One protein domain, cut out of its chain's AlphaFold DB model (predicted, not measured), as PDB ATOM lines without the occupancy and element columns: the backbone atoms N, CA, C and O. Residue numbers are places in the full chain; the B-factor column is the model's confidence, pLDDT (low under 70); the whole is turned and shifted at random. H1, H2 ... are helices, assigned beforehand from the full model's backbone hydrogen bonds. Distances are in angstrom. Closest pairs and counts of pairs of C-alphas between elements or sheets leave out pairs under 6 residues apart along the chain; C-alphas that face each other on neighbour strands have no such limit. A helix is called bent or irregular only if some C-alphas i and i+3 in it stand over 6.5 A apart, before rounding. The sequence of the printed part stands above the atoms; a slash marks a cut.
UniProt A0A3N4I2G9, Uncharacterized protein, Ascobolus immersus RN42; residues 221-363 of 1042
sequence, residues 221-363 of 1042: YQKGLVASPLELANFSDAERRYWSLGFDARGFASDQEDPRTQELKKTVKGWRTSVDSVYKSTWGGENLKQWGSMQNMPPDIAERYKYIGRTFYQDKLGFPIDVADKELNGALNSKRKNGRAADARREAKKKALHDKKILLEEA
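This is residues 221 to 363 of the 1042 residues of an uncharacterized protein of Ascobolus immersus RN42 (UniProt A0A3N4I2G9). Look first for one very long helix, H5, whose residues 340 to 363 stick out as a bare arm from a loosely built body of helices. In that body H3 crosses the earlier part of H5, H4 touches both of them, and the short H1 and H2 lie to the other side of H5 from H4. The printed part has 143 residues with five named helices, in the order H1 H2 H3 H4 H5, and no named strand; its class is all helix. The whole is loose, with a radius of gyration of the C-alphas of 19.9 A, and flat in outline, spanning 70 by 42 by 22 A; the arm makes much of the length.

Start at Tyr 221 and read on to C-alpha 229 at (-9.745, 35.320, -7.782), where H1 begins; it covers residues 229 to 234, 8.7 A long. H2 follows with residues 237 to 244, 10.7 A. H3 takes residues 259 to 282, from C-alpha 259 at (-28.656, 22.182, 5.814), and runs 34.3 A. H4, residues 299 to 317, measures 25.7 A; it is neither bent nor irregular, but only just: C-alphas 313 and 316 are 6.0 A apart. H5, residues 321 to 363, runs 62.8 A to C-alpha 363 at (-64.010, -0.855, -18.044).

H1 and H2 are close but not clearly touching; their closest C-alphas, Leu 232 and Arg 240, are 6.5 A apart, at a shallow tilt of 31 degrees, opposite ways. H2 and H5 are also close but not clearly touching, closest at the C-alphas of Ser 244 and Val 323, 7.0 A, at a tilt of 38 degrees, only just steep. H2 and H3 are only just apart, at 8.3 A. H3, with residues 275 to 279 alone, touches residues 304 to 312 of H4; the closest C-alphas are Val 275 and Gly 309, 6.0 A, at a steep tilt of 58 degrees, opposite ways. H4, with residues 306 to 314 alone, touches residues 321 to 328 of H5; the closest C-alphas are those of Arg 310 and Ala 324, 5.6 A apart, and the two helices stand at a steep tilt of 60 degrees, opposite ways. H3 and H5 are near each other, with 6 pairs of C-alphas within 10 A. H1 is apart from H3, H4 and H5, and H2 is apart from H4. In H1 and H2 every O i to N i+4 pair is within hydrogen-bond range; in H3 19 of 20 are, in H4 14 of 15, in H5 36 of 39.

The two C-alphas farthest apart are those of Lys 223 and Ala 363, 69.9 A. Residues 340 to 363 of H5 stand free; without them the body spans 45 by 30 by 21 A. The printed part has no cut. The links H2 to H3 and H3 to H4 are long, and H1 to H2 and H4 to H5 are tight. The mean pLDDT of the printed part is 80.3; look for values under 70 at residues 221 to 227, 244 to 245, 253 to 256, 260, 331 to 339 and 341.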
ATOM      1  N   TYR A 221     -18.937  44.712   5.812       55.94
ATOM      2  CA  TYR A 221     -18.405  44.015   4.642       55.94
ATOM      3  C   TYR A 221     -17.247  43.112   5.036       55.94
ATOM      4  O   TYR A 221     -16.279  43.564   5.643       55.94
ATOM      5  N   GLN A 222     -17.435  41.823   4.738       49.84
ATOM      6  CA  GLN A 222     -16.487  40.710   4.800       49.84
ATOM      7  C   GLN A 222     -15.228  40.934   5.660       49.84
ATOM      8  O   GLN A 222     -14.100  40.789   5.193       49.84
ATOM      9  N   LYS A 223     -15.397  41.144   6.974       44.62
ATOM     10  CA  LYS A 223     -14.313  40.881   7.936       44.62
ATOM     11  C   LYS A 223     -14.134  39.369   8.124       44.62
ATOM     12  O   LYS A 223     -14.493  38.833   9.168       44.62
ATOM     13  N   GLY A 224     -13.606  38.696   7.098       46.78
ATOM     14  CA  GLY A 224     -13.149  37.301   7.175       46.78
ATOM     15  C   GLY A 224     -13.339  36.440   5.922       46.78
ATOM     16  O   GLY A 224     -12.683  35.411   5.819       46.78
ATOM     17  N   LEU A 225     -14.190  36.834   4.967       56.97
ATOM     18  CA  LEU A 225     -14.420  36.064   3.736       56.97
ATOM     19  C   LEU A 225     -13.719  36.718   2.547       56.97
ATOM     20  O   LEU A 225     -14.335  37.415   1.747       56.97
ATOM     21  N   VAL A 226     -12.417  36.455   2.442       60.97
ATOM     22  CA  VAL A 226     -11.630  36.690   1.229       60.97
ATOM     23  C   VAL A 226     -11.502  35.355   0.502       60.97
ATOM     24  O   VAL A 226     -10.965  34.402   1.061       60.97
ATOM     25  N   ALA A 227     -12.013  35.294  -0.726       67.81
ATOM     26  CA  ALA A 227     -11.706  34.235  -1.677       67.81
ATOM     27  C   ALA A 227     -10.698  34.805  -2.670       67.81
ATOM     28  O   ALA A 227     -10.812  35.960  -3.092       67.81
ATOM     29  N   SER A 228      -9.718  33.998  -3.051       74.88
ATOM     30  CA  SER A 228      -8.832  34.328  -4.160       74.88
ATOM     31  C   SER A 228      -9.634  34.485  -5.469       74.88
ATOM     32  O   SER A 228     -10.677  33.844  -5.641       74.88
ATOM     33  N   PRO A 229      -9.148  35.278  -6.446       73.44
ATOM     34  CA  PRO A 229      -9.745  35.320  -7.782       73.44
ATOM     35  C   PRO A 229      -9.842  33.932  -8.440       73.44
ATOM     36  O   PRO A 229     -10.762  33.684  -9.215       73.44
ATOM     37  N   LEU A 230      -8.933  33.015  -8.087       80.00
ATOM     38  CA  LEU A 230      -8.920  31.630  -8.558       80.00
ATOM     39  C   LEU A 230     -10.057  30.790  -7.945       80.00
ATOM     40  O   LEU A 230     -10.751  30.082  -8.671       80.00
ATOM     41  N   GLU A 231     -10.320  30.909  -6.638       78.00
ATOM     42  CA  GLU A 231     -11.513  30.313  -6.011       78.00
ATOM     43  C   GLU A 231     -12.800  30.858  -6.645       78.00
ATOM     44  O   GLU A 231     -13.663  30.081  -7.047       78.00
ATOM     45  N   LEU A 232     -12.904  32.181  -6.820       77.88
ATOM     46  CA  LEU A 232     -14.059  32.830  -7.454       77.88
ATOM     47  C   LEU A 232     -14.281  32.395  -8.913       77.88
ATOM     48  O   LEU A 232     -15.426  32.348  -9.367       77.88
ATOM     49  N   ALA A 233     -13.211  32.057  -9.639       81.25
ATOM     50  CA  ALA A 233     -13.286  31.489 -10.983       81.25
ATOM     51  C   ALA A 233     -13.755  30.022 -10.986       81.25
ATOM     52  O   ALA A 233     -14.441  29.618 -11.925       81.25
ATOM     53  N   ASN A 234     -13.444  29.257  -9.934       85.88
ATOM     54  CA  ASN A 234     -13.818  27.846  -9.778       85.88
ATOM     55  C   ASN A 234     -15.226  27.639  -9.186       85.88
ATOM     56  O   ASN A 234     -15.820  26.580  -9.374       85.88
ATOM     57  N   PHE A 235     -15.783  28.636  -8.493       85.81
ATOM     58  CA  PHE A 235     -17.153  28.590  -7.970       85.81
ATOM     59  C   PHE A 235     -18.189  28.418  -9.090       85.81
ATOM     60  O   PHE A 235     -18.119  29.073 -10.134       85.81
ATOM     61  N   SER A 236     -19.229  27.622  -8.852       84.69
ATOM     62  CA  SER A 236     -20.417  27.609  -9.714       84.69
ATOM     63  C   SER A 236     -21.175  28.946  -9.674       84.69
ATOM     64  O   SER A 236     -21.012  29.760  -8.765       84.69
ATOM     65  N   ASP A 237     -22.084  29.157 -10.627       76.12
ATOM     66  CA  ASP A 237     -22.994  30.313 -10.667       76.12
ATOM     67  C   ASP A 237     -23.789  30.529  -9.369       76.12
ATOM     68  O   ASP A 237     -24.076  31.666  -8.993       76.12
ATOM     69  N   ALA A 238     -24.172  29.446  -8.689       74.19
ATOM     70  CA  ALA A 238     -24.856  29.517  -7.401       74.19
ATOM     71  C   ALA A 238     -23.901  30.001  -6.303       74.19
ATOM     72  O   ALA A 238     -24.258  30.853  -5.490       74.19
ATOM     73  N   GLU A 239     -22.669  29.502  -6.314       81.56
ATOM     74  CA  GLU A 239     -21.667  29.808  -5.300       81.56
ATOM     75  C   GLU A 239     -21.114  31.229  -5.449       81.56
ATOM     76  O   GLU A 239     -20.993  31.930  -4.449       81.56
ATOM     77  N   ARG A 240     -20.903  31.727  -6.677       77.50
ATOM     78  CA  ARG A 240     -20.542  33.139  -6.920       77.50
ATOM     79  C   ARG A 240     -21.614  34.097  -6.398       77.50
ATOM     80  O   ARG A 240     -21.273  35.093  -5.763       77.50
ATOM     81  N   ARG A 241     -22.904  33.781  -6.592       72.38
ATOM     82  CA  ARG A 241     -24.020  34.564  -6.022       72.38
ATOM     83  C   ARG A 241     -23.979  34.538  -4.503       72.38
ATOM     84  O   ARG A 241     -23.961  35.594  -3.882       72.38
ATOM     85  N   TYR A 242     -23.909  33.354  -3.901       75.06
ATOM     86  CA  TYR A 242     -23.881  33.204  -2.447       75.06
ATOM     87  C   TYR A 242     -22.643  33.851  -1.804       75.06
ATOM     88  O   TYR A 242     -22.769  34.441  -0.732       75.06
ATOM     89  N   TRP A 243     -21.501  33.868  -2.497       77.50
ATOM     90  CA  TRP A 243     -20.309  34.607  -2.083       77.50
ATOM     91  C   TRP A 243     -20.485  36.124  -2.181       77.50
ATOM     92  O   TRP A 243     -20.162  36.842  -1.236       77.50
ATOM     93  N   SER A 244     -21.050  36.627  -3.286       68.31
ATOM     94  CA  SER A 244     -21.367  38.059  -3.437       68.31
ATOM     95  C   SER A 244     -22.431  38.539  -2.439       68.31
ATOM     96  O   SER A 244     -22.426  39.699  -2.042       68.31
ATOM     97  N   LEU A 245     -23.276  37.617  -1.958       65.19
ATOM     98  CA  LEU A 245     -24.213  37.807  -0.849       65.19
ATOM     99  C   LEU A 245     -23.558  37.700   0.548       65.19
ATOM    100  O   LEU A 245     -24.257  37.771   1.559       65.19
ATOM    101  N   GLY A 246     -22.234  37.537   0.627       70.88
ATOM    102  CA  GLY A 246     -21.466  37.544   1.875       70.88
ATOM    103  C   GLY A 246     -21.430  36.222   2.650       70.88
ATOM    104  O   GLY A 246     -20.987  36.226   3.798       70.88
ATOM    105  N   PHE A 247     -21.872  35.103   2.067       75.62
ATOM    106  CA  PHE A 247     -21.790  33.773   2.686       75.62
ATOM    107  C   PHE A 247     -20.558  33.001   2.201       75.62
ATOM    108  O   PHE A 247     -20.158  33.133   1.047       75.62
ATOM    109  N   ASP A 248     -19.993  32.133   3.051       76.81
ATOM    110  CA  ASP A 248     -19.034  31.133   2.571       76.81
ATOM    111  C   ASP A 248     -19.791  30.102   1.736       76.81
ATOM    112  O   ASP A 248     -20.517  29.259   2.265       76.81
ATOM    113  N   ALA A 249     -19.669  30.234   0.422       72.06
ATOM    114  CA  ALA A 249     -20.418  29.448  -0.540       72.06
ATOM    115  C   ALA A 249     -19.728  28.133  -0.933       72.06
ATOM    116  O   ALA A 249     -20.298  27.367  -1.705       72.06
ATOM    117  N   ARG A 250     -18.517  27.852  -0.438       79.62
ATOM    118  CA  ARG A 250     -17.708  26.716  -0.904       79.62
ATOM    119  C   ARG A 250     -18.408  25.379  -0.624       79.62
ATOM    120  O   ARG A 250     -18.607  25.006   0.535       79.62
ATOM    121  N   GLY A 251     -18.776  24.668  -1.695       72.19
ATOM    122  CA  GLY A 251     -19.450  23.368  -1.650       72.19
ATOM    123  C   GLY A 251     -20.979  23.422  -1.757       72.19
ATOM    124  O   GLY A 251     -21.620  22.379  -1.690       72.19
ATOM    125  N   PHE A 252     -21.599  24.592  -1.953       70.94
ATOM    126  CA  PHE A 252     -23.061  24.680  -2.124       70.94
ATOM    127  C   PHE A 252     -23.560  24.093  -3.458       70.94
ATOM    128  O   PHE A 252     -24.765  23.877  -3.610       70.94
ATOM    129  N   ALA A 253     -22.676  23.850  -4.433       64.19
ATOM    130  CA  ALA A 253     -23.057  23.286  -5.729       64.19
ATOM    131  C   ALA A 253     -23.482  21.808  -5.676       64.19
ATOM    132  O   ALA A 253     -24.356  21.412  -6.450       64.19
ATOM    133  N   SER A 254     -22.874  20.992  -4.805       64.88
ATOM    134  CA  SER A 254     -23.060  19.533  -4.817       64.88
ATOM    135  C   SER A 254     -24.392  19.092  -4.208       64.88
ATOM    136  O   SER A 254     -25.067  18.230  -4.769       64.88
ATOM    137  N   ASP A 255     -24.803  19.706  -3.095       60.81
ATOM    138  CA  ASP A 255     -25.904  19.207  -2.268       60.81
ATOM    139  C   ASP A 255     -27.070  20.199  -2.149       60.81
ATOM    140  O   ASP A 255     -27.116  21.092  -1.296       60.81
ATOM    141  N   GLN A 256     -28.115  19.975  -2.958       62.03
ATOM    142  CA  GLN A 256     -29.379  20.713  -2.822       62.03
ATOM    143  C   GLN A 256     -30.082  20.491  -1.472       62.03
ATOM    144  O   GLN A 256     -30.902  21.339  -1.082       62.03
ATOM    145  N   GLU A 257     -29.789  19.370  -0.801       76.81
ATOM    146  CA  GLU A 257     -30.350  18.983   0.496       76.81
ATOM    147  C   GLU A 257     -29.519  19.466   1.701       76.81
ATOM    148  O   GLU A 257     -30.047  19.433   2.815       76.81
ATOM    149  N   ASP A 258     -28.291  19.975   1.500       79.31
ATOM    150  CA  ASP A 258     -27.404  20.443   2.581       79.31
ATOM    151  C   ASP A 258     -28.152  21.411   3.525       79.31
ATOM    152  O   ASP A 258     -28.774  22.375   3.050       79.31
ATOM    153  N   PRO A 259     -28.126  21.210   4.861       74.25
ATOM    154  CA  PRO A 259     -28.656  22.182   5.814       74.25
ATOM    155  C   PRO A 259     -28.149  23.619   5.592       74.25
ATOM    156  O   PRO A 259     -28.926  24.546   5.816       74.25
ATOM    157  N   ARG A 260     -26.923  23.833   5.092       69.00
ATOM    158  CA  ARG A 260     -26.406  25.154   4.681       69.00
ATOM    159  C   ARG A 260     -27.226  25.740   3.531       69.00
ATOM    160  O   ARG A 260     -27.727  26.861   3.629       69.00
ATOM    161  N   THR A 261     -27.457  24.951   2.484       73.31
ATOM    162  CA  THR A 261     -28.329  25.296   1.354       73.31
ATOM    163  C   THR A 261     -29.767  25.582   1.818       73.31
ATOM    164  O   THR A 261     -30.415  26.497   1.302       73.31
ATOM    165  N   GLN A 262     -30.283  24.862   2.819       78.50
ATOM    166  CA  GLN A 262     -31.605  25.129   3.408       78.50
ATOM    167  C   GLN A 262     -31.641  26.413   4.257       78.50
ATOM    168  O   GLN A 262     -32.595  27.189   4.149       78.50
ATOM    169  N   GLU A 263     -30.615  26.669   5.069       77.50
ATOM    170  CA  GLU A 263     -30.467  27.900   5.851       77.50
ATOM    171  C   GLU A 263     -30.362  29.121   4.935       77.50
ATOM    172  O   GLU A 263     -31.064  30.108   5.147       77.50
ATOM    173  N   LEU A 264     -29.595  29.035   3.850       73.88
ATOM    174  CA  LEU A 264     -29.457  30.124   2.891       73.88
ATOM    175  C   LEU A 264     -30.764  30.394   2.124       73.88
ATOM    176  O   LEU A 264     -31.207  31.542   2.039       73.88
ATOM    177  N   LYS A 265     -31.475  29.342   1.683       79.62
ATOM    178  CA  LYS A 265     -32.848  29.453   1.139       79.62
ATOM    179  C   LYS A 265     -33.807  30.128   2.140       79.62
ATOM    180  O   LYS A 265     -34.680  30.895   1.729       79.62
ATOM    181  N   LYS A 266     -33.650  29.882   3.446       84.06
ATOM    182  CA  LYS A 266     -34.420  30.505   4.543       84.06
ATOM    183  C   LYS A 266     -34.016  31.969   4.784       84.06
ATOM    184  O   LYS A 266     -34.910  32.794   4.957       84.06
ATOM    185  N   THR A 267     -32.731  32.313   4.732       80.81
ATOM    186  CA  THR A 267     -32.224  33.686   4.912       80.81
ATOM    187  C   THR A 267     -32.612  34.590   3.743       80.81
ATOM    188  O   THR A 267     -33.224  35.631   3.966       80.81
ATOM    189  N   VAL A 268     -32.412  34.145   2.497       77.44
ATOM    190  CA  VAL A 268     -32.871  34.864   1.290       77.44
ATOM    191  C   VAL A 268     -34.399  35.021   1.280       77.44
ATOM    192  O   VAL A 268     -34.917  36.062   0.879       77.44
ATOM    193  N   LYS A 269     -35.153  34.026   1.769       84.19
ATOM    194  CA  LYS A 269     -36.604  34.161   1.975       84.19
ATOM    195  C   LYS A 269     -36.941  35.202   3.052       84.19
ATOM    196  O   LYS A 269     -37.896  35.950   2.862       84.19
ATOM    197  N   GLY A 270     -36.162  35.264   4.132       86.62
ATOM    198  CA  GLY A 270     -36.253  36.288   5.173       86.62
ATOM    199  C   GLY A 270     -36.073  37.697   4.609       86.62
ATOM    200  O   GLY A 270     -36.946  38.539   4.797       86.62
ATOM    201  N   TRP A 271     -35.015  37.919   3.826       85.31
ATOM    202  CA  TRP A 271     -34.758  39.191   3.143       85.31
ATOM    203  C   TRP A 271     -35.895  39.593   2.203       85.31
ATOM    204  O   TRP A 271     -36.364  40.723   2.279       85.31
ATOM    205  N   ARG A 272     -36.429  38.663   1.397       82.38
ATOM    206  CA  ARG A 272     -37.619  38.933   0.566       82.38
ATOM    207  C   ARG A 272     -38.827  39.342   1.412       82.38
ATOM    208  O   ARG A 272     -39.520  40.278   1.041       82.38
ATOM    209  N   THR A 273     -39.062  38.710   2.567       86.50
ATOM    210  CA  THR A 273     -40.129  39.159   3.483       86.50
ATOM    211  C   THR A 273     -39.840  40.499   4.163       86.50
ATOM    212  O   THR A 273     -40.788  41.187   4.523       86.50
ATOM    213  N   SER A 274     -38.573  40.902   4.308       86.50
ATOM    214  CA  SER A 274     -38.209  42.254   4.748       86.50
ATOM    215  C   SER A 274     -38.463  43.291   3.652       86.50
ATOM    216  O   SER A 274     -39.108  44.290   3.941       86.50
ATOM    217  N   VAL A 275     -38.063  43.036   2.401       86.25
ATOM    218  CA  VAL A 275     -38.362  43.902   1.238       86.25
ATOM    219  C   VAL A 275     -39.878  44.054   1.046       86.25
ATOM    220  O   VAL A 275     -40.379  45.175   1.011       86.25
ATOM    221  N   ASP A 276     -40.633  42.946   1.051       86.25
ATOM    222  CA  ASP A 276     -42.106  42.950   1.003       86.25
ATOM    223  C   ASP A 276     -42.743  43.723   2.184       86.25
ATOM    224  O   ASP A 276     -43.873  44.203   2.067       86.25
ATOM    225  N   SER A 277     -42.054  43.826   3.329       87.12
ATOM    226  CA  SER A 277     -42.520  44.570   4.509       87.12
ATOM    227  C   SER A 277     -42.185  46.057   4.430       87.12
ATOM    228  O   SER A 277     -43.046  46.866   4.761       87.12
ATOM    229  N   VAL A 278     -40.976  46.420   3.983       84.44
ATOM    230  CA  VAL A 278     -40.572  47.823   3.785       84.44
ATOM    231  C   VAL A 278     -41.445  48.459   2.704       84.44
ATOM    232  O   VAL A 278     -41.974  49.545   2.918       84.44
ATOM    233  N   TYR A 279     -41.727  47.738   1.612       89.94
ATOM    234  CA  TYR A 279     -42.671  48.188   0.583       89.94
ATOM    235  C   TYR A 279     -44.022  48.597   1.171       89.94
ATOM    236  O   TYR A 279     -44.519  49.694   0.922       89.94
ATOM    237  N   LYS A 280     -44.589  47.734   2.020       88.69
ATOM    238  CA  LYS A 280     -45.889  47.968   2.655       88.69
ATOM    239  C   LYS A 280     -45.890  49.123   3.654       88.69
ATOM    240  O   LYS A 280     -46.938  49.735   3.810       88.69
ATOM    241  N   SER A 281     -44.770  49.423   4.313       83.50
ATOM    242  CA  SER A 281     -44.661  50.606   5.178       83.50
ATOM    243  C   SER A 281     -44.416  51.906   4.409       83.50
ATOM    244  O   SER A 281     -44.837  52.955   4.874       83.50
ATOM    245  N   THR A 282     -43.748  51.853   3.253       81.31
ATOM    246  CA  THR A 282     -43.338  53.052   2.499       81.31
ATOM    247  C   THR A 282     -44.402  53.535   1.508       81.31
ATOM    248  O   THR A 282     -44.615  54.743   1.386       81.31
ATOM    249  N   TRP A 283     -45.093  52.610   0.830       84.44
ATOM    250  CA  TRP A 283     -46.094  52.920  -0.207       84.44
ATOM    251  C   TRP A 283     -47.529  52.532   0.183       84.44
ATOM    252  O   TRP A 283     -48.481  53.049  -0.391       84.44
ATOM    253  N   GLY A 284     -47.711  51.666   1.187       79.31
ATOM    254  CA  GLY A 284     -49.040  51.245   1.644       79.31
ATOM    255  C   GLY A 284     -49.808  50.400   0.618       79.31
ATOM    256  O   GLY A 284     -49.223  49.873  -0.324       79.31
ATOM    257  N   GLY A 285     -51.118  50.229   0.858       74.00
ATOM    258  CA  GLY A 285     -52.152  49.715  -0.065       74.00
ATOM    259  C   GLY A 285     -51.992  48.295  -0.633       74.00
ATOM    260  O   GLY A 285     -52.851  47.428  -0.471       74.00
ATOM    261  N   GLU A 286     -50.899  48.045  -1.339       85.75
ATOM    262  CA  GLU A 286     -50.807  47.039  -2.383       85.75
ATOM    263  C   GLU A 286     -50.466  45.631  -1.877       85.75
ATOM    264  O   GLU A 286     -49.618  45.376  -1.002       85.75
ATOM    265  N   ASN A 287     -51.117  44.647  -2.493       86.56
ATOM    266  CA  ASN A 287     -50.833  43.242  -2.267       86.56
ATOM    267  C   ASN A 287     -49.900  42.705  -3.359       86.56
ATOM    268  O   ASN A 287     -50.349  41.988  -4.245       86.56
ATOM    269  N   LEU A 288     -48.591  42.964  -3.233       85.38
ATOM    270  CA  LEU A 288     -47.498  42.470  -4.104       85.38
ATOM    271  C   LEU A 288     -47.594  40.993  -4.555       85.38
ATOM    272  O   LEU A 288     -46.973  40.584  -5.536       85.38
ATOM    273  N   LYS A 289     -48.355  40.161  -3.837       85.25
ATOM    274  CA  LYS A 289     -48.614  38.758  -4.177       85.25
ATOM    275  C   LYS A 289     -49.564  38.579  -5.369       85.25
ATOM    276  O   LYS A 289     -49.483  37.531  -5.998       85.25
ATOM    277  N   GLN A 290     -50.435  39.547  -5.666       88.38
ATOM    278  CA  GLN A 290     -51.501  39.415  -6.671       88.38
ATOM    279  C   GLN A 290     -50.955  39.314  -8.100       88.38
ATOM    280  O   GLN A 290     -51.394  38.460  -8.862       88.38
ATOM    281  N   TRP A 291     -49.912  40.081  -8.415       84.19
ATOM    282  CA  TRP A 291     -49.213  40.015  -9.701       84.19
ATOM    283  C   TRP A 291     -48.339  38.756  -9.847       84.19
ATOM    284  O   TRP A 291     -48.016  38.330 -10.953       84.19
ATOM    285  N   GLY A 292     -47.940  38.121  -8.738       79.94
ATOM    286  CA  GLY A 292     -47.131  36.894  -8.709       79.94
ATOM    287  C   GLY A 292     -45.651  37.077  -9.090       79.94
ATOM    288  O   GLY A 292     -44.777  36.490  -8.444       79.94
ATOM    289  N   SER A 293     -45.353  37.925 -10.076       83.00
ATOM    290  CA  SER A 293     -44.011  38.323 -10.518       83.00
ATOM    291  C   SER A 293     -43.967  39.815 -10.874       83.00
ATOM    292  O   SER A 293     -45.003  40.397 -11.181       83.00
ATOM    293  N   MET A 294     -42.774  40.421 -10.868       82.19
ATOM    294  CA  MET A 294     -42.593  41.834 -11.244       82.19
ATOM    295  C   MET A 294     -42.881  42.103 -12.728       82.19
ATOM    296  O   MET A 294     -43.302  43.194 -13.069       82.19
ATOM    297  N   GLN A 295     -42.742  41.095 -13.596       84.25
ATOM    298  CA  GLN A 295     -43.099  41.190 -15.022       84.25
ATOM    299  C   GLN A 295     -44.609  41.364 -15.259       84.25
ATOM    300  O   GLN A 295     -45.013  41.686 -16.367       84.25
ATOM    301  N   ASN A 296     -45.427  41.146 -14.223       87.69
ATOM    302  CA  ASN A 296     -46.877  41.324 -14.259       87.69
ATOM    303  C   ASN A 296     -47.333  42.523 -13.403       87.69
ATOM    304  O   ASN A 296     -48.532  42.745 -13.273       87.69
ATOM    305  N   MET A 297     -46.409  43.222 -12.730       90.44
ATOM    306  CA  MET A 297     -46.721  44.447 -11.991       90.44
ATOM    307  C   MET A 297     -46.782  45.614 -12.986       90.44
ATOM    308  O   MET A 297     -45.973  45.628 -13.916       90.44
ATOM    309  N   PRO A 298     -47.670  46.606 -12.791       91.81
ATOM    310  CA  PRO A 298     -47.558  47.897 -13.466       91.81
ATOM    311  C   PRO A 298     -46.130  48.454 -13.332       91.81
ATOM    312  O   PRO A 298     -45.539  48.269 -12.261       91.81
ATOM    313  N   PRO A 299     -45.556  49.114 -14.358       89.50
ATOM    314  CA  PRO A 299     -44.145  49.516 -14.343       89.50
ATOM    315  C   PRO A 299     -43.781  50.381 -13.131       89.50
ATOM    316  O   PRO A 299     -42.787  50.119 -12.462       89.50
ATOM    317  N   ASP A 300     -44.661  51.314 -12.778       90.06
ATOM    318  CA  ASP A 300     -44.629  52.123 -11.559       90.06
ATOM    319  C   ASP A 300     -44.420  51.288 -10.271       90.06
ATOM    320  O   ASP A 300     -43.462  51.483  -9.523       90.06
ATOM    321  N   ILE A 301     -45.255  50.266 -10.064       90.81
ATOM    322  CA  ILE A 301     -45.229  49.345  -8.911       90.81
ATOM    323  C   ILE A 301     -43.995  48.434  -8.944       90.81
ATOM    324  O   ILE A 301     -43.377  48.159  -7.910       90.81
ATOM    325  N   ALA A 302     -43.604  47.980 -10.136       90.19
ATOM    326  CA  ALA A 302     -42.364  47.241 -10.335       90.19
ATOM    327  C   ALA A 302     -41.150  48.078  -9.902       90.19
ATOM    328  O   ALA A 302     -40.264  47.564  -9.220       90.19
ATOM    329  N   GLU A 303     -41.124  49.363 -10.246       90.44
ATOM    330  CA  GLU A 303     -40.014  50.265  -9.958       90.44
ATOM    331  C   GLU A 303     -39.949  50.679  -8.483       90.44
ATOM    332  O   GLU A 303     -38.881  50.588  -7.873       90.44
ATOM    333  N   ARG A 304     -41.098  50.976  -7.853       90.75
ATOM    334  CA  ARG A 304     -41.224  51.104  -6.386       90.75
ATOM    335  C   ARG A 304     -40.628  49.880  -5.670       90.75
ATOM    336  O   ARG A 304     -39.953  50.015  -4.646       90.75
ATOM    337  N   TYR A 305     -40.829  48.672  -6.212       91.12
ATOM    338  CA  TYR A 305     -40.264  47.438  -5.653       91.12
ATOM    339  C   TYR A 305     -38.761  47.279  -5.944       91.12
ATOM    340  O   TYR A 305     -38.030  46.816  -5.064       91.12
ATOM    341  N   LYS A 306     -38.268  47.700  -7.121       91.06
ATOM    342  CA  LYS A 306     -36.822  47.745  -7.426       91.06
ATOM    343  C   LYS A 306     -36.076  48.691  -6.496       91.06
ATOM    344  O   LYS A 306     -35.089  48.264  -5.899       91.06
ATOM    345  N   TYR A 307     -36.576  49.913  -6.311       91.12
ATOM    346  CA  TYR A 307     -36.043  50.896  -5.362       91.12
ATOM    347  C   TYR A 307     -35.855  50.274  -3.974       91.12
ATOM    348  O   TYR A 307     -34.764  50.312  -3.401       91.12
ATOM    349  N   ILE A 308     -36.907  49.650  -3.432       91.06
ATOM    350  CA  ILE A 308     -36.883  49.099  -2.069       91.06
ATOM    351  C   ILE A 308     -36.009  47.844  -1.986       91.06
ATOM    352  O   ILE A 308     -35.359  47.617  -0.967       91.06
ATOM    353  N   GLY A 309     -35.920  47.064  -3.065       90.25
ATOM    354  CA  GLY A 309     -34.921  46.008  -3.210       90.25
ATOM    355  C   GLY A 309     -33.494  46.553  -3.112       90.25
ATOM    356  O   GLY A 309     -32.759  46.165  -2.204       90.25
ATOM    357  N   ARG A 310     -33.119  47.470  -4.014       89.62
ATOM    358  CA  ARG A 310     -31.791  48.111  -4.094       89.62
ATOM    359  C   ARG A 310     -31.377  48.722  -2.756       89.62
ATOM    360  O   ARG A 310     -30.363  48.320  -2.187       89.62
ATOM    361  N   THR A 311     -32.195  49.621  -2.210       88.38
ATOM    362  CA  THR A 311     -31.911  50.317  -0.943       88.38
ATOM    363  C   THR A 311     -31.833  49.356   0.247       88.38
ATOM    364  O   THR A 311     -30.891  49.446   1.031       88.38
ATOM    365  N   PHE A 312     -32.708  48.346   0.361       89.25
ATOM    366  CA  PHE A 312     -32.579  47.319   1.408       89.25
ATOM    367  C   PHE A 312     -31.269  46.524   1.283       89.25
ATOM    368  O   PHE A 312     -30.561  46.328   2.280       89.25
ATOM    369  N   TYR A 313     -30.935  46.083   0.065       86.56
ATOM    370  CA  TYR A 313     -29.701  45.352  -0.214       86.56
ATOM    371  C   TYR A 313     -28.447  46.200   0.022       86.56
ATOM    372  O   TYR A 313     -27.438  45.616   0.398       86.56
ATOM    373  N   GLN A 314     -28.502  47.529  -0.096       86.12
ATOM    374  CA  GLN A 314     -27.376  48.445   0.147       86.12
ATOM    375  C   GLN A 314     -27.325  49.013   1.588       86.12
ATOM    376  O   GLN A 314     -26.260  49.379   2.077       86.12
ATOM    377  N   ASP A 315     -28.436  49.037   2.328       84.62
ATOM    378  CA  ASP A 315     -28.468  49.621   3.681       84.62
ATOM    379  C   ASP A 315     -28.316  48.589   4.790       84.62
ATOM    380  O   ASP A 315     -27.666  48.848   5.809       84.62
ATOM    381  N   LYS A 316     -28.992  47.446   4.646       84.19
ATOM    382  CA  LYS A 316     -29.052  46.409   5.687       84.19
ATOM    383  C   LYS A 316     -28.035  45.310   5.446       84.19
ATOM    384  O   LYS A 316     -27.537  44.731   6.407       84.19
ATOM    385  N   LEU A 317     -27.727  45.057   4.178       81.75
ATOM    386  CA  LEU A 317     -26.741  44.069   3.768       81.75
ATOM    387  C   LEU A 317     -25.482  44.762   3.254       81.75
ATOM    388  O   LEU A 317     -24.417  44.437   3.759       81.75
ATOM    389  N   GLY A 318     -25.606  45.760   2.374       81.62
ATOM    390  CA  GLY A 318     -24.555  46.633   1.824       81.62
ATOM    391  C   GLY A 318     -23.948  46.221   0.480       81.62
ATOM    392  O   GLY A 318     -22.831  46.627   0.180       81.62
ATOM    393  N   PHE A 319     -24.649  45.407  -0.312       80.81
ATOM    394  CA  PHE A 319     -24.122  44.904  -1.579       80.81
ATOM    395  C   PHE A 319     -23.942  46.024  -2.618       80.81
ATOM    396  O   PHE A 319     -24.732  46.974  -2.629       80.81
ATOM    397  N   PRO A 320     -22.972  45.887  -3.546       76.12
ATOM    398  CA  PRO A 320     -22.928  46.695  -4.760       76.12
ATOM    399  C   PRO A 320     -24.258  46.617  -5.521       76.12
ATOM    400  O   PRO A 320     -24.888  45.555  -5.563       76.12
ATOM    401  N   ILE A 321     -24.666  47.721  -6.149       73.12
ATOM    402  CA  ILE A 321     -25.964  47.839  -6.833       73.12
ATOM    403  C   ILE A 321     -26.135  46.745  -7.899       73.12
ATOM    404  O   ILE A 321     -27.168  46.082  -7.923       73.12
ATOM    405  N   ASP A 322     -25.095  46.439  -8.678       75.12
ATOM    406  CA  ASP A 322     -25.115  45.367  -9.687       75.12
ATOM    407  C   ASP A 322     -25.442  43.984  -9.101       75.12
ATOM    408  O   ASP A 322     -26.050  43.143  -9.765       75.12
ATOM    409  N   VAL A 323     -25.006  43.721  -7.864       75.88
ATOM    410  CA  VAL A 323     -25.266  42.467  -7.142       75.88
ATOM    411  C   VAL A 323     -26.690  42.477  -6.595       75.88
ATOM    412  O   VAL A 323     -27.408  41.487  -6.756       75.88
ATOM    413  N   ALA A 324     -27.125  43.602  -6.019       77.31
ATOM    414  CA  ALA A 324     -28.501  43.803  -5.573       77.31
ATOM    415  C   ALA A 324     -29.506  43.603  -6.722       77.31
ATOM    416  O   ALA A 324     -30.491  42.886  -6.550       77.31
ATOM    417  N   ASP A 325     -29.228  44.143  -7.910       78.19
ATOM    418  CA  ASP A 325     -30.071  43.991  -9.098       78.19
ATOM    419  C   ASP A 325     -30.026  42.571  -9.671       78.19
ATOM    420  O   ASP A 325     -31.074  42.026 -10.031       78.19
ATOM    421  N   LYS A 326     -28.855  41.921  -9.725       80.31
ATOM    422  CA  LYS A 326     -28.747  40.513 -10.162       80.31
ATOM    423  C   LYS A 326     -29.514  39.572  -9.233       80.31
ATOM    424  O   LYS A 326     -30.187  38.660  -9.723       80.31
ATOM    425  N   GLU A 327     -29.489  39.806  -7.922       78.50
ATOM    426  CA  GLU A 327     -30.219  38.986  -6.949       78.50
ATOM    427  C   GLU A 327     -31.692  39.377  -6.786       78.50
ATOM    428  O   GLU A 327     -32.519  38.493  -6.557       78.50
ATOM    429  N   LEU A 328     -32.083  40.634  -7.010       80.56
ATOM    430  CA  LEU A 328     -33.495  41.011  -7.118       80.56
ATOM    431  C   LEU A 328     -34.121  40.384  -8.373       80.56
ATOM    432  O   LEU A 328     -35.114  39.659  -8.275       80.56
ATOM    433  N   ASN A 329     -33.507  40.563  -9.545       80.00
ATOM    434  CA  ASN A 329     -33.978  39.953 -10.790       80.00
ATOM    435  C   ASN A 329     -33.915  38.416 -10.731       80.00
ATOM    436  O   ASN A 329     -34.835  37.739 -11.197       80.00
ATOM    437  N   GLY A 330     -32.893  37.840 -10.089       75.38
ATOM    438  CA  GLY A 330     -32.815  36.409  -9.787       75.38
ATOM    439  C   GLY A 330     -33.947  35.937  -8.868       75.38
ATOM    440  O   GLY A 330     -34.617  34.938  -9.152       75.38
ATOM    441  N   ALA A 331     -34.241  36.684  -7.802       67.75
ATOM    442  CA  ALA A 331     -35.334  36.404  -6.877       67.75
ATOM    443  C   ALA A 331     -36.704  36.434  -7.563       67.75
ATOM    444  O   ALA A 331     -37.532  35.549  -7.318       67.75
ATOM    445  N   LEU A 332     -36.928  37.397  -8.450       67.31
ATOM    446  CA  LEU A 332     -38.162  37.554  -9.213       67.31
ATOM    447  C   LEU A 332     -38.324  36.430 -10.247       67.31
ATOM    448  O   LEU A 332     -39.321  35.703 -10.214       67.31
ATOM    449  N   ASN A 333     -37.305  36.185 -11.076       67.19
ATOM    450  CA  ASN A 333     -37.318  35.109 -12.071       67.19
ATOM    451  C   ASN A 333     -37.398  33.703 -11.438       67.19
ATOM    452  O   ASN A 333     -38.000  32.793 -12.019       67.19
ATOM    453  N   SER A 334     -36.896  33.515 -10.207       64.56
ATOM    454  CA  SER A 334     -37.030  32.244  -9.473       64.56
ATOM    455  C   SER A 334     -38.489  31.852  -9.192       64.56
ATOM    456  O   SER A 334     -38.803  30.658  -9.152       64.56
ATOM    457  N   LYS A 335     -39.412  32.822  -9.056       60.88
ATOM    458  CA  LYS A 335     -40.852  32.528  -8.942       60.88
ATOM    459  C   LYS A 335     -41.413  31.978 -10.258       60.88
ATOM    460  O   LYS A 335     -42.177  31.020 -10.211       60.88
ATOM    461  N   ARG A 336     -40.995  32.502 -11.419       60.09
ATOM    462  CA  ARG A 336     -41.500  32.091 -12.749       60.09
ATOM    463  C   ARG A 336     -41.145  30.637 -13.088       60.09
ATOM    464  O   ARG A 336     -42.024  29.897 -13.530       60.09
ATOM    465  N   LYS A 337     -39.907  30.194 -12.812       60.69
ATOM    466  CA  LYS A 337     -39.500  28.779 -12.992       60.69
ATOM    467  C   LYS A 337     -40.296  27.832 -12.078       60.69
ATOM    468  O   LYS A 337     -40.824  26.829 -12.549       60.69
ATOM    469  N   ASN A 338     -40.449  28.183 -10.799       64.31
ATOM    470  CA  ASN A 338     -41.206  27.372  -9.837       64.31
ATOM    471  C   ASN A 338     -42.725  27.366 -10.100       64.31
ATOM    472  O   ASN A 338     -43.364  26.339  -9.890       64.31
ATOM    473  N   GLY A 339     -43.289  28.477 -10.585       68.19
ATOM    474  CA  GLY A 339     -44.691  28.593 -10.996       68.19
ATOM    475  C   GLY A 339     -45.004  27.686 -12.182       68.19
ATOM    476  O   GLY A 339     -45.771  26.741 -12.029       68.19
ATOM    477  N   ARG A 340     -44.301  27.864 -13.315       73.69
ATOM    478  CA  ARG A 340     -44.460  26.995 -14.499       73.69
ATOM    479  C   ARG A 340     -44.302  25.507 -14.155       73.69
ATOM    480  O   ARG A 340     -45.103  24.695 -14.601       73.69
ATOM    481  N   ALA A 341     -43.341  25.145 -13.298       69.56
ATOM    482  CA  ALA A 341     -43.181  23.766 -12.831       69.56
ATOM    483  C   ALA A 341     -44.338  23.270 -11.933       69.56
ATOM    484  O   ALA A 341     -44.675  22.087 -11.967       69.56
ATOM    485  N   ALA A 342     -44.953  24.135 -11.123       71.94
ATOM    486  CA  ALA A 342     -46.115  23.790 -10.303       71.94
ATOM    487  C   ALA A 342     -47.401  23.653 -11.135       71.94
ATOM    488  O   ALA A 342     -48.203  22.754 -10.870       71.94
ATOM    489  N   ASP A 343     -47.576  24.494 -12.152       75.56
ATOM    490  CA  ASP A 343     -48.747  24.483 -13.028       75.56
ATOM    491  C   ASP A 343     -48.684  23.345 -14.053       75.56
ATOM    492  O   ASP A 343     -49.640  22.576 -14.136       75.56
ATOM    493  N   ALA A 344     -47.524  23.073 -14.659       81.31
ATOM    494  CA  ALA A 344     -47.310  21.850 -15.444       81.31
ATOM    495  C   ALA A 344     -47.566  20.571 -14.614       81.31
ATOM    496  O   ALA A 344     -48.151  19.603 -15.100       81.31
ATOM    497  N   ARG A 345     -47.217  20.562 -13.315       88.25
ATOM    498  CA  ARG A 345     -47.560  19.457 -12.392       88.25
ATOM    499  C   ARG A 345     -49.060  19.368 -12.080       88.25
ATOM    500  O   ARG A 345     -49.556  18.264 -11.844       88.25
ATOM    501  N   ARG A 346     -49.793  20.487 -12.055       89.75
ATOM    502  CA  ARG A 346     -51.265  20.505 -11.918       89.75
ATOM    503  C   ARG A 346     -51.935  19.982 -13.186       89.75
ATOM    504  O   ARG A 346     -52.860  19.181 -13.085       89.75
ATOM    505  N   GLU A 347     -51.437  20.379 -14.347       92.25
ATOM    506  CA  GLU A 347     -51.935  19.986 -15.662       92.25
ATOM    507  C   GLU A 347     -51.678  18.510 -15.970       92.25
ATOM    508  O   GLU A 347     -52.624  17.774 -16.245       92.25
ATOM    509  N   ALA A 348     -50.452  18.018 -15.770       93.44
ATOM    510  CA  ALA A 348     -50.143  16.590 -15.861       93.44
ATOM    511  C   ALA A 348     -51.023  15.751 -14.912       93.44
ATOM    512  O   ALA A 348     -51.478  14.663 -15.266       93.44
ATOM    513  N   LYS A 349     -51.344  16.278 -13.720       94.56
ATOM    514  CA  LYS A 349     -52.282  15.642 -12.779       94.56
ATOM    515  C   LYS A 349     -53.748  15.726 -13.234       94.56
ATOM    516  O   LYS A 349     -54.510  14.816 -12.916       94.56
ATOM    517  N   LYS A 350     -54.149  16.771 -13.966       96.06
ATOM    518  CA  LYS A 350     -55.474  16.911 -14.600       96.06
ATOM    519  C   LYS A 350     -55.626  15.890 -15.735       96.06
ATOM    520  O   LYS A 350     -56.598  15.138 -15.714       96.06
ATOM    521  N   LYS A 351     -54.633  15.781 -16.630       96.44
ATOM    522  CA  LYS A 351     -54.561  14.765 -17.700       96.44
ATOM    523  C   LYS A 351     -54.615  13.346 -17.116       96.44
ATOM    524  O   LYS A 351     -55.593  12.642 -17.327       96.44
ATOM    525  N   ALA A 352     -53.726  13.012 -16.178       95.38
ATOM    526  CA  ALA A 352     -53.709  11.700 -15.515       95.38
ATOM    527  C   ALA A 352     -54.958  11.360 -14.660       95.38
ATOM    528  O   ALA A 352     -55.104  10.214 -14.219       95.38
ATOM    529  N   LEU A 353     -55.848  12.321 -14.377       96.38
ATOM    530  CA  LEU A 353     -57.183  12.070 -13.810       96.38
ATOM    531  C   LEU A 353     -58.249  11.880 -14.900       96.38
ATOM    532  O   LEU A 353     -59.152  11.063 -14.718       96.38
ATOM    533  N   HIS A 354     -58.130  12.590 -16.022       96.81
ATOM    534  CA  HIS A 354     -58.966  12.419 -17.208       96.81
ATOM    535  C   HIS A 354     -58.779  11.026 -17.829       96.81
ATOM    536  O   HIS A 354     -59.749  10.288 -17.987       96.81
ATOM    537  N   ASP A 355     -57.534  10.602 -18.041       96.44
ATOM    538  CA  ASP A 355     -57.203   9.301 -18.639       96.44
ATOM    539  C   ASP A 355     -57.727   8.141 -17.771       96.44
ATOM    540  O   ASP A 355     -58.283   7.157 -18.260       96.44
ATOM    541  N   LYS A 356     -57.660   8.293 -16.439       96.81
ATOM    542  CA  LYS A 356     -58.247   7.342 -15.479       96.81
ATOM    543  C   LYS A 356     -59.774   7.308 -15.509       96.81
ATOM    544  O   LYS A 356     -60.343   6.257 -15.222       96.81
ATOM    545  N   LYS A 357     -60.441   8.415 -15.851       97.38
ATOM    546  CA  LYS A 357     -61.894   8.444 -16.071       97.38
ATOM    547  C   LYS A 357     -62.253   7.688 -17.354       97.38
ATOM    548  O   LYS A 357     -63.153   6.857 -17.296       97.38
ATOM    549  N   ILE A 358     -61.513   7.899 -18.448       97.50
ATOM    550  CA  ILE A 358     -61.693   7.163 -19.713       97.50
ATOM    551  C   ILE A 358     -61.546   5.653 -19.476       97.50
ATOM    552  O   ILE A 358     -62.464   4.896 -19.778       97.50
ATOM    553  N   LEU A 359     -60.447   5.212 -18.851       97.25
ATOM    554  CA  LEU A 359     -60.205   3.793 -18.555       97.25
ATOM    555  C   LEU A 359     -61.291   3.168 -17.659       97.25
ATOM    556  O   LEU A 359     -61.632   1.997 -17.821       97.25
ATOM    557  N   LEU A 360     -61.861   3.934 -16.721       97.50
ATOM    558  CA  LEU A 360     -62.941   3.463 -15.851       97.50
ATOM    559  C   LEU A 360     -64.289   3.385 -16.589       97.50
ATOM    560  O   LEU A 360     -65.050   2.439 -16.380       97.50
ATOM    561  N   GLU A 361     -64.579   4.332 -17.480       97.12
ATOM    562  CA  GLU A 361     -65.773   4.310 -18.336       97.12
ATOM    563  C   GLU A 361     -65.697   3.182 -19.379       97.12
ATOM    564  O   GLU A 361     -66.681   2.465 -19.579       97.12
ATOM    565  N   GLU A 362     -64.515   2.924 -19.943       97.62
ATOM    566  CA  GLU A 362     -64.254   1.795 -20.840       97.62
ATOM    567  C   GLU A 362     -64.364   0.439 -20.113       97.62
ATOM    568  O   GLU A 362     -64.996  -0.496 -20.615       97.62
ATOM    569  N   ALA A 363     -63.845   0.332 -18.883       96.94
ATOM    570  CA  ALA A 363     -64.010  -0.855 -18.044       96.94
ATOM    571  C   ALA A 363     -65.490  -1.128 -17.709       96.94
ATOM    572  O   ALA A 363     -65.946  -2.273 -17.806       96.94
TER     573      ALA A 363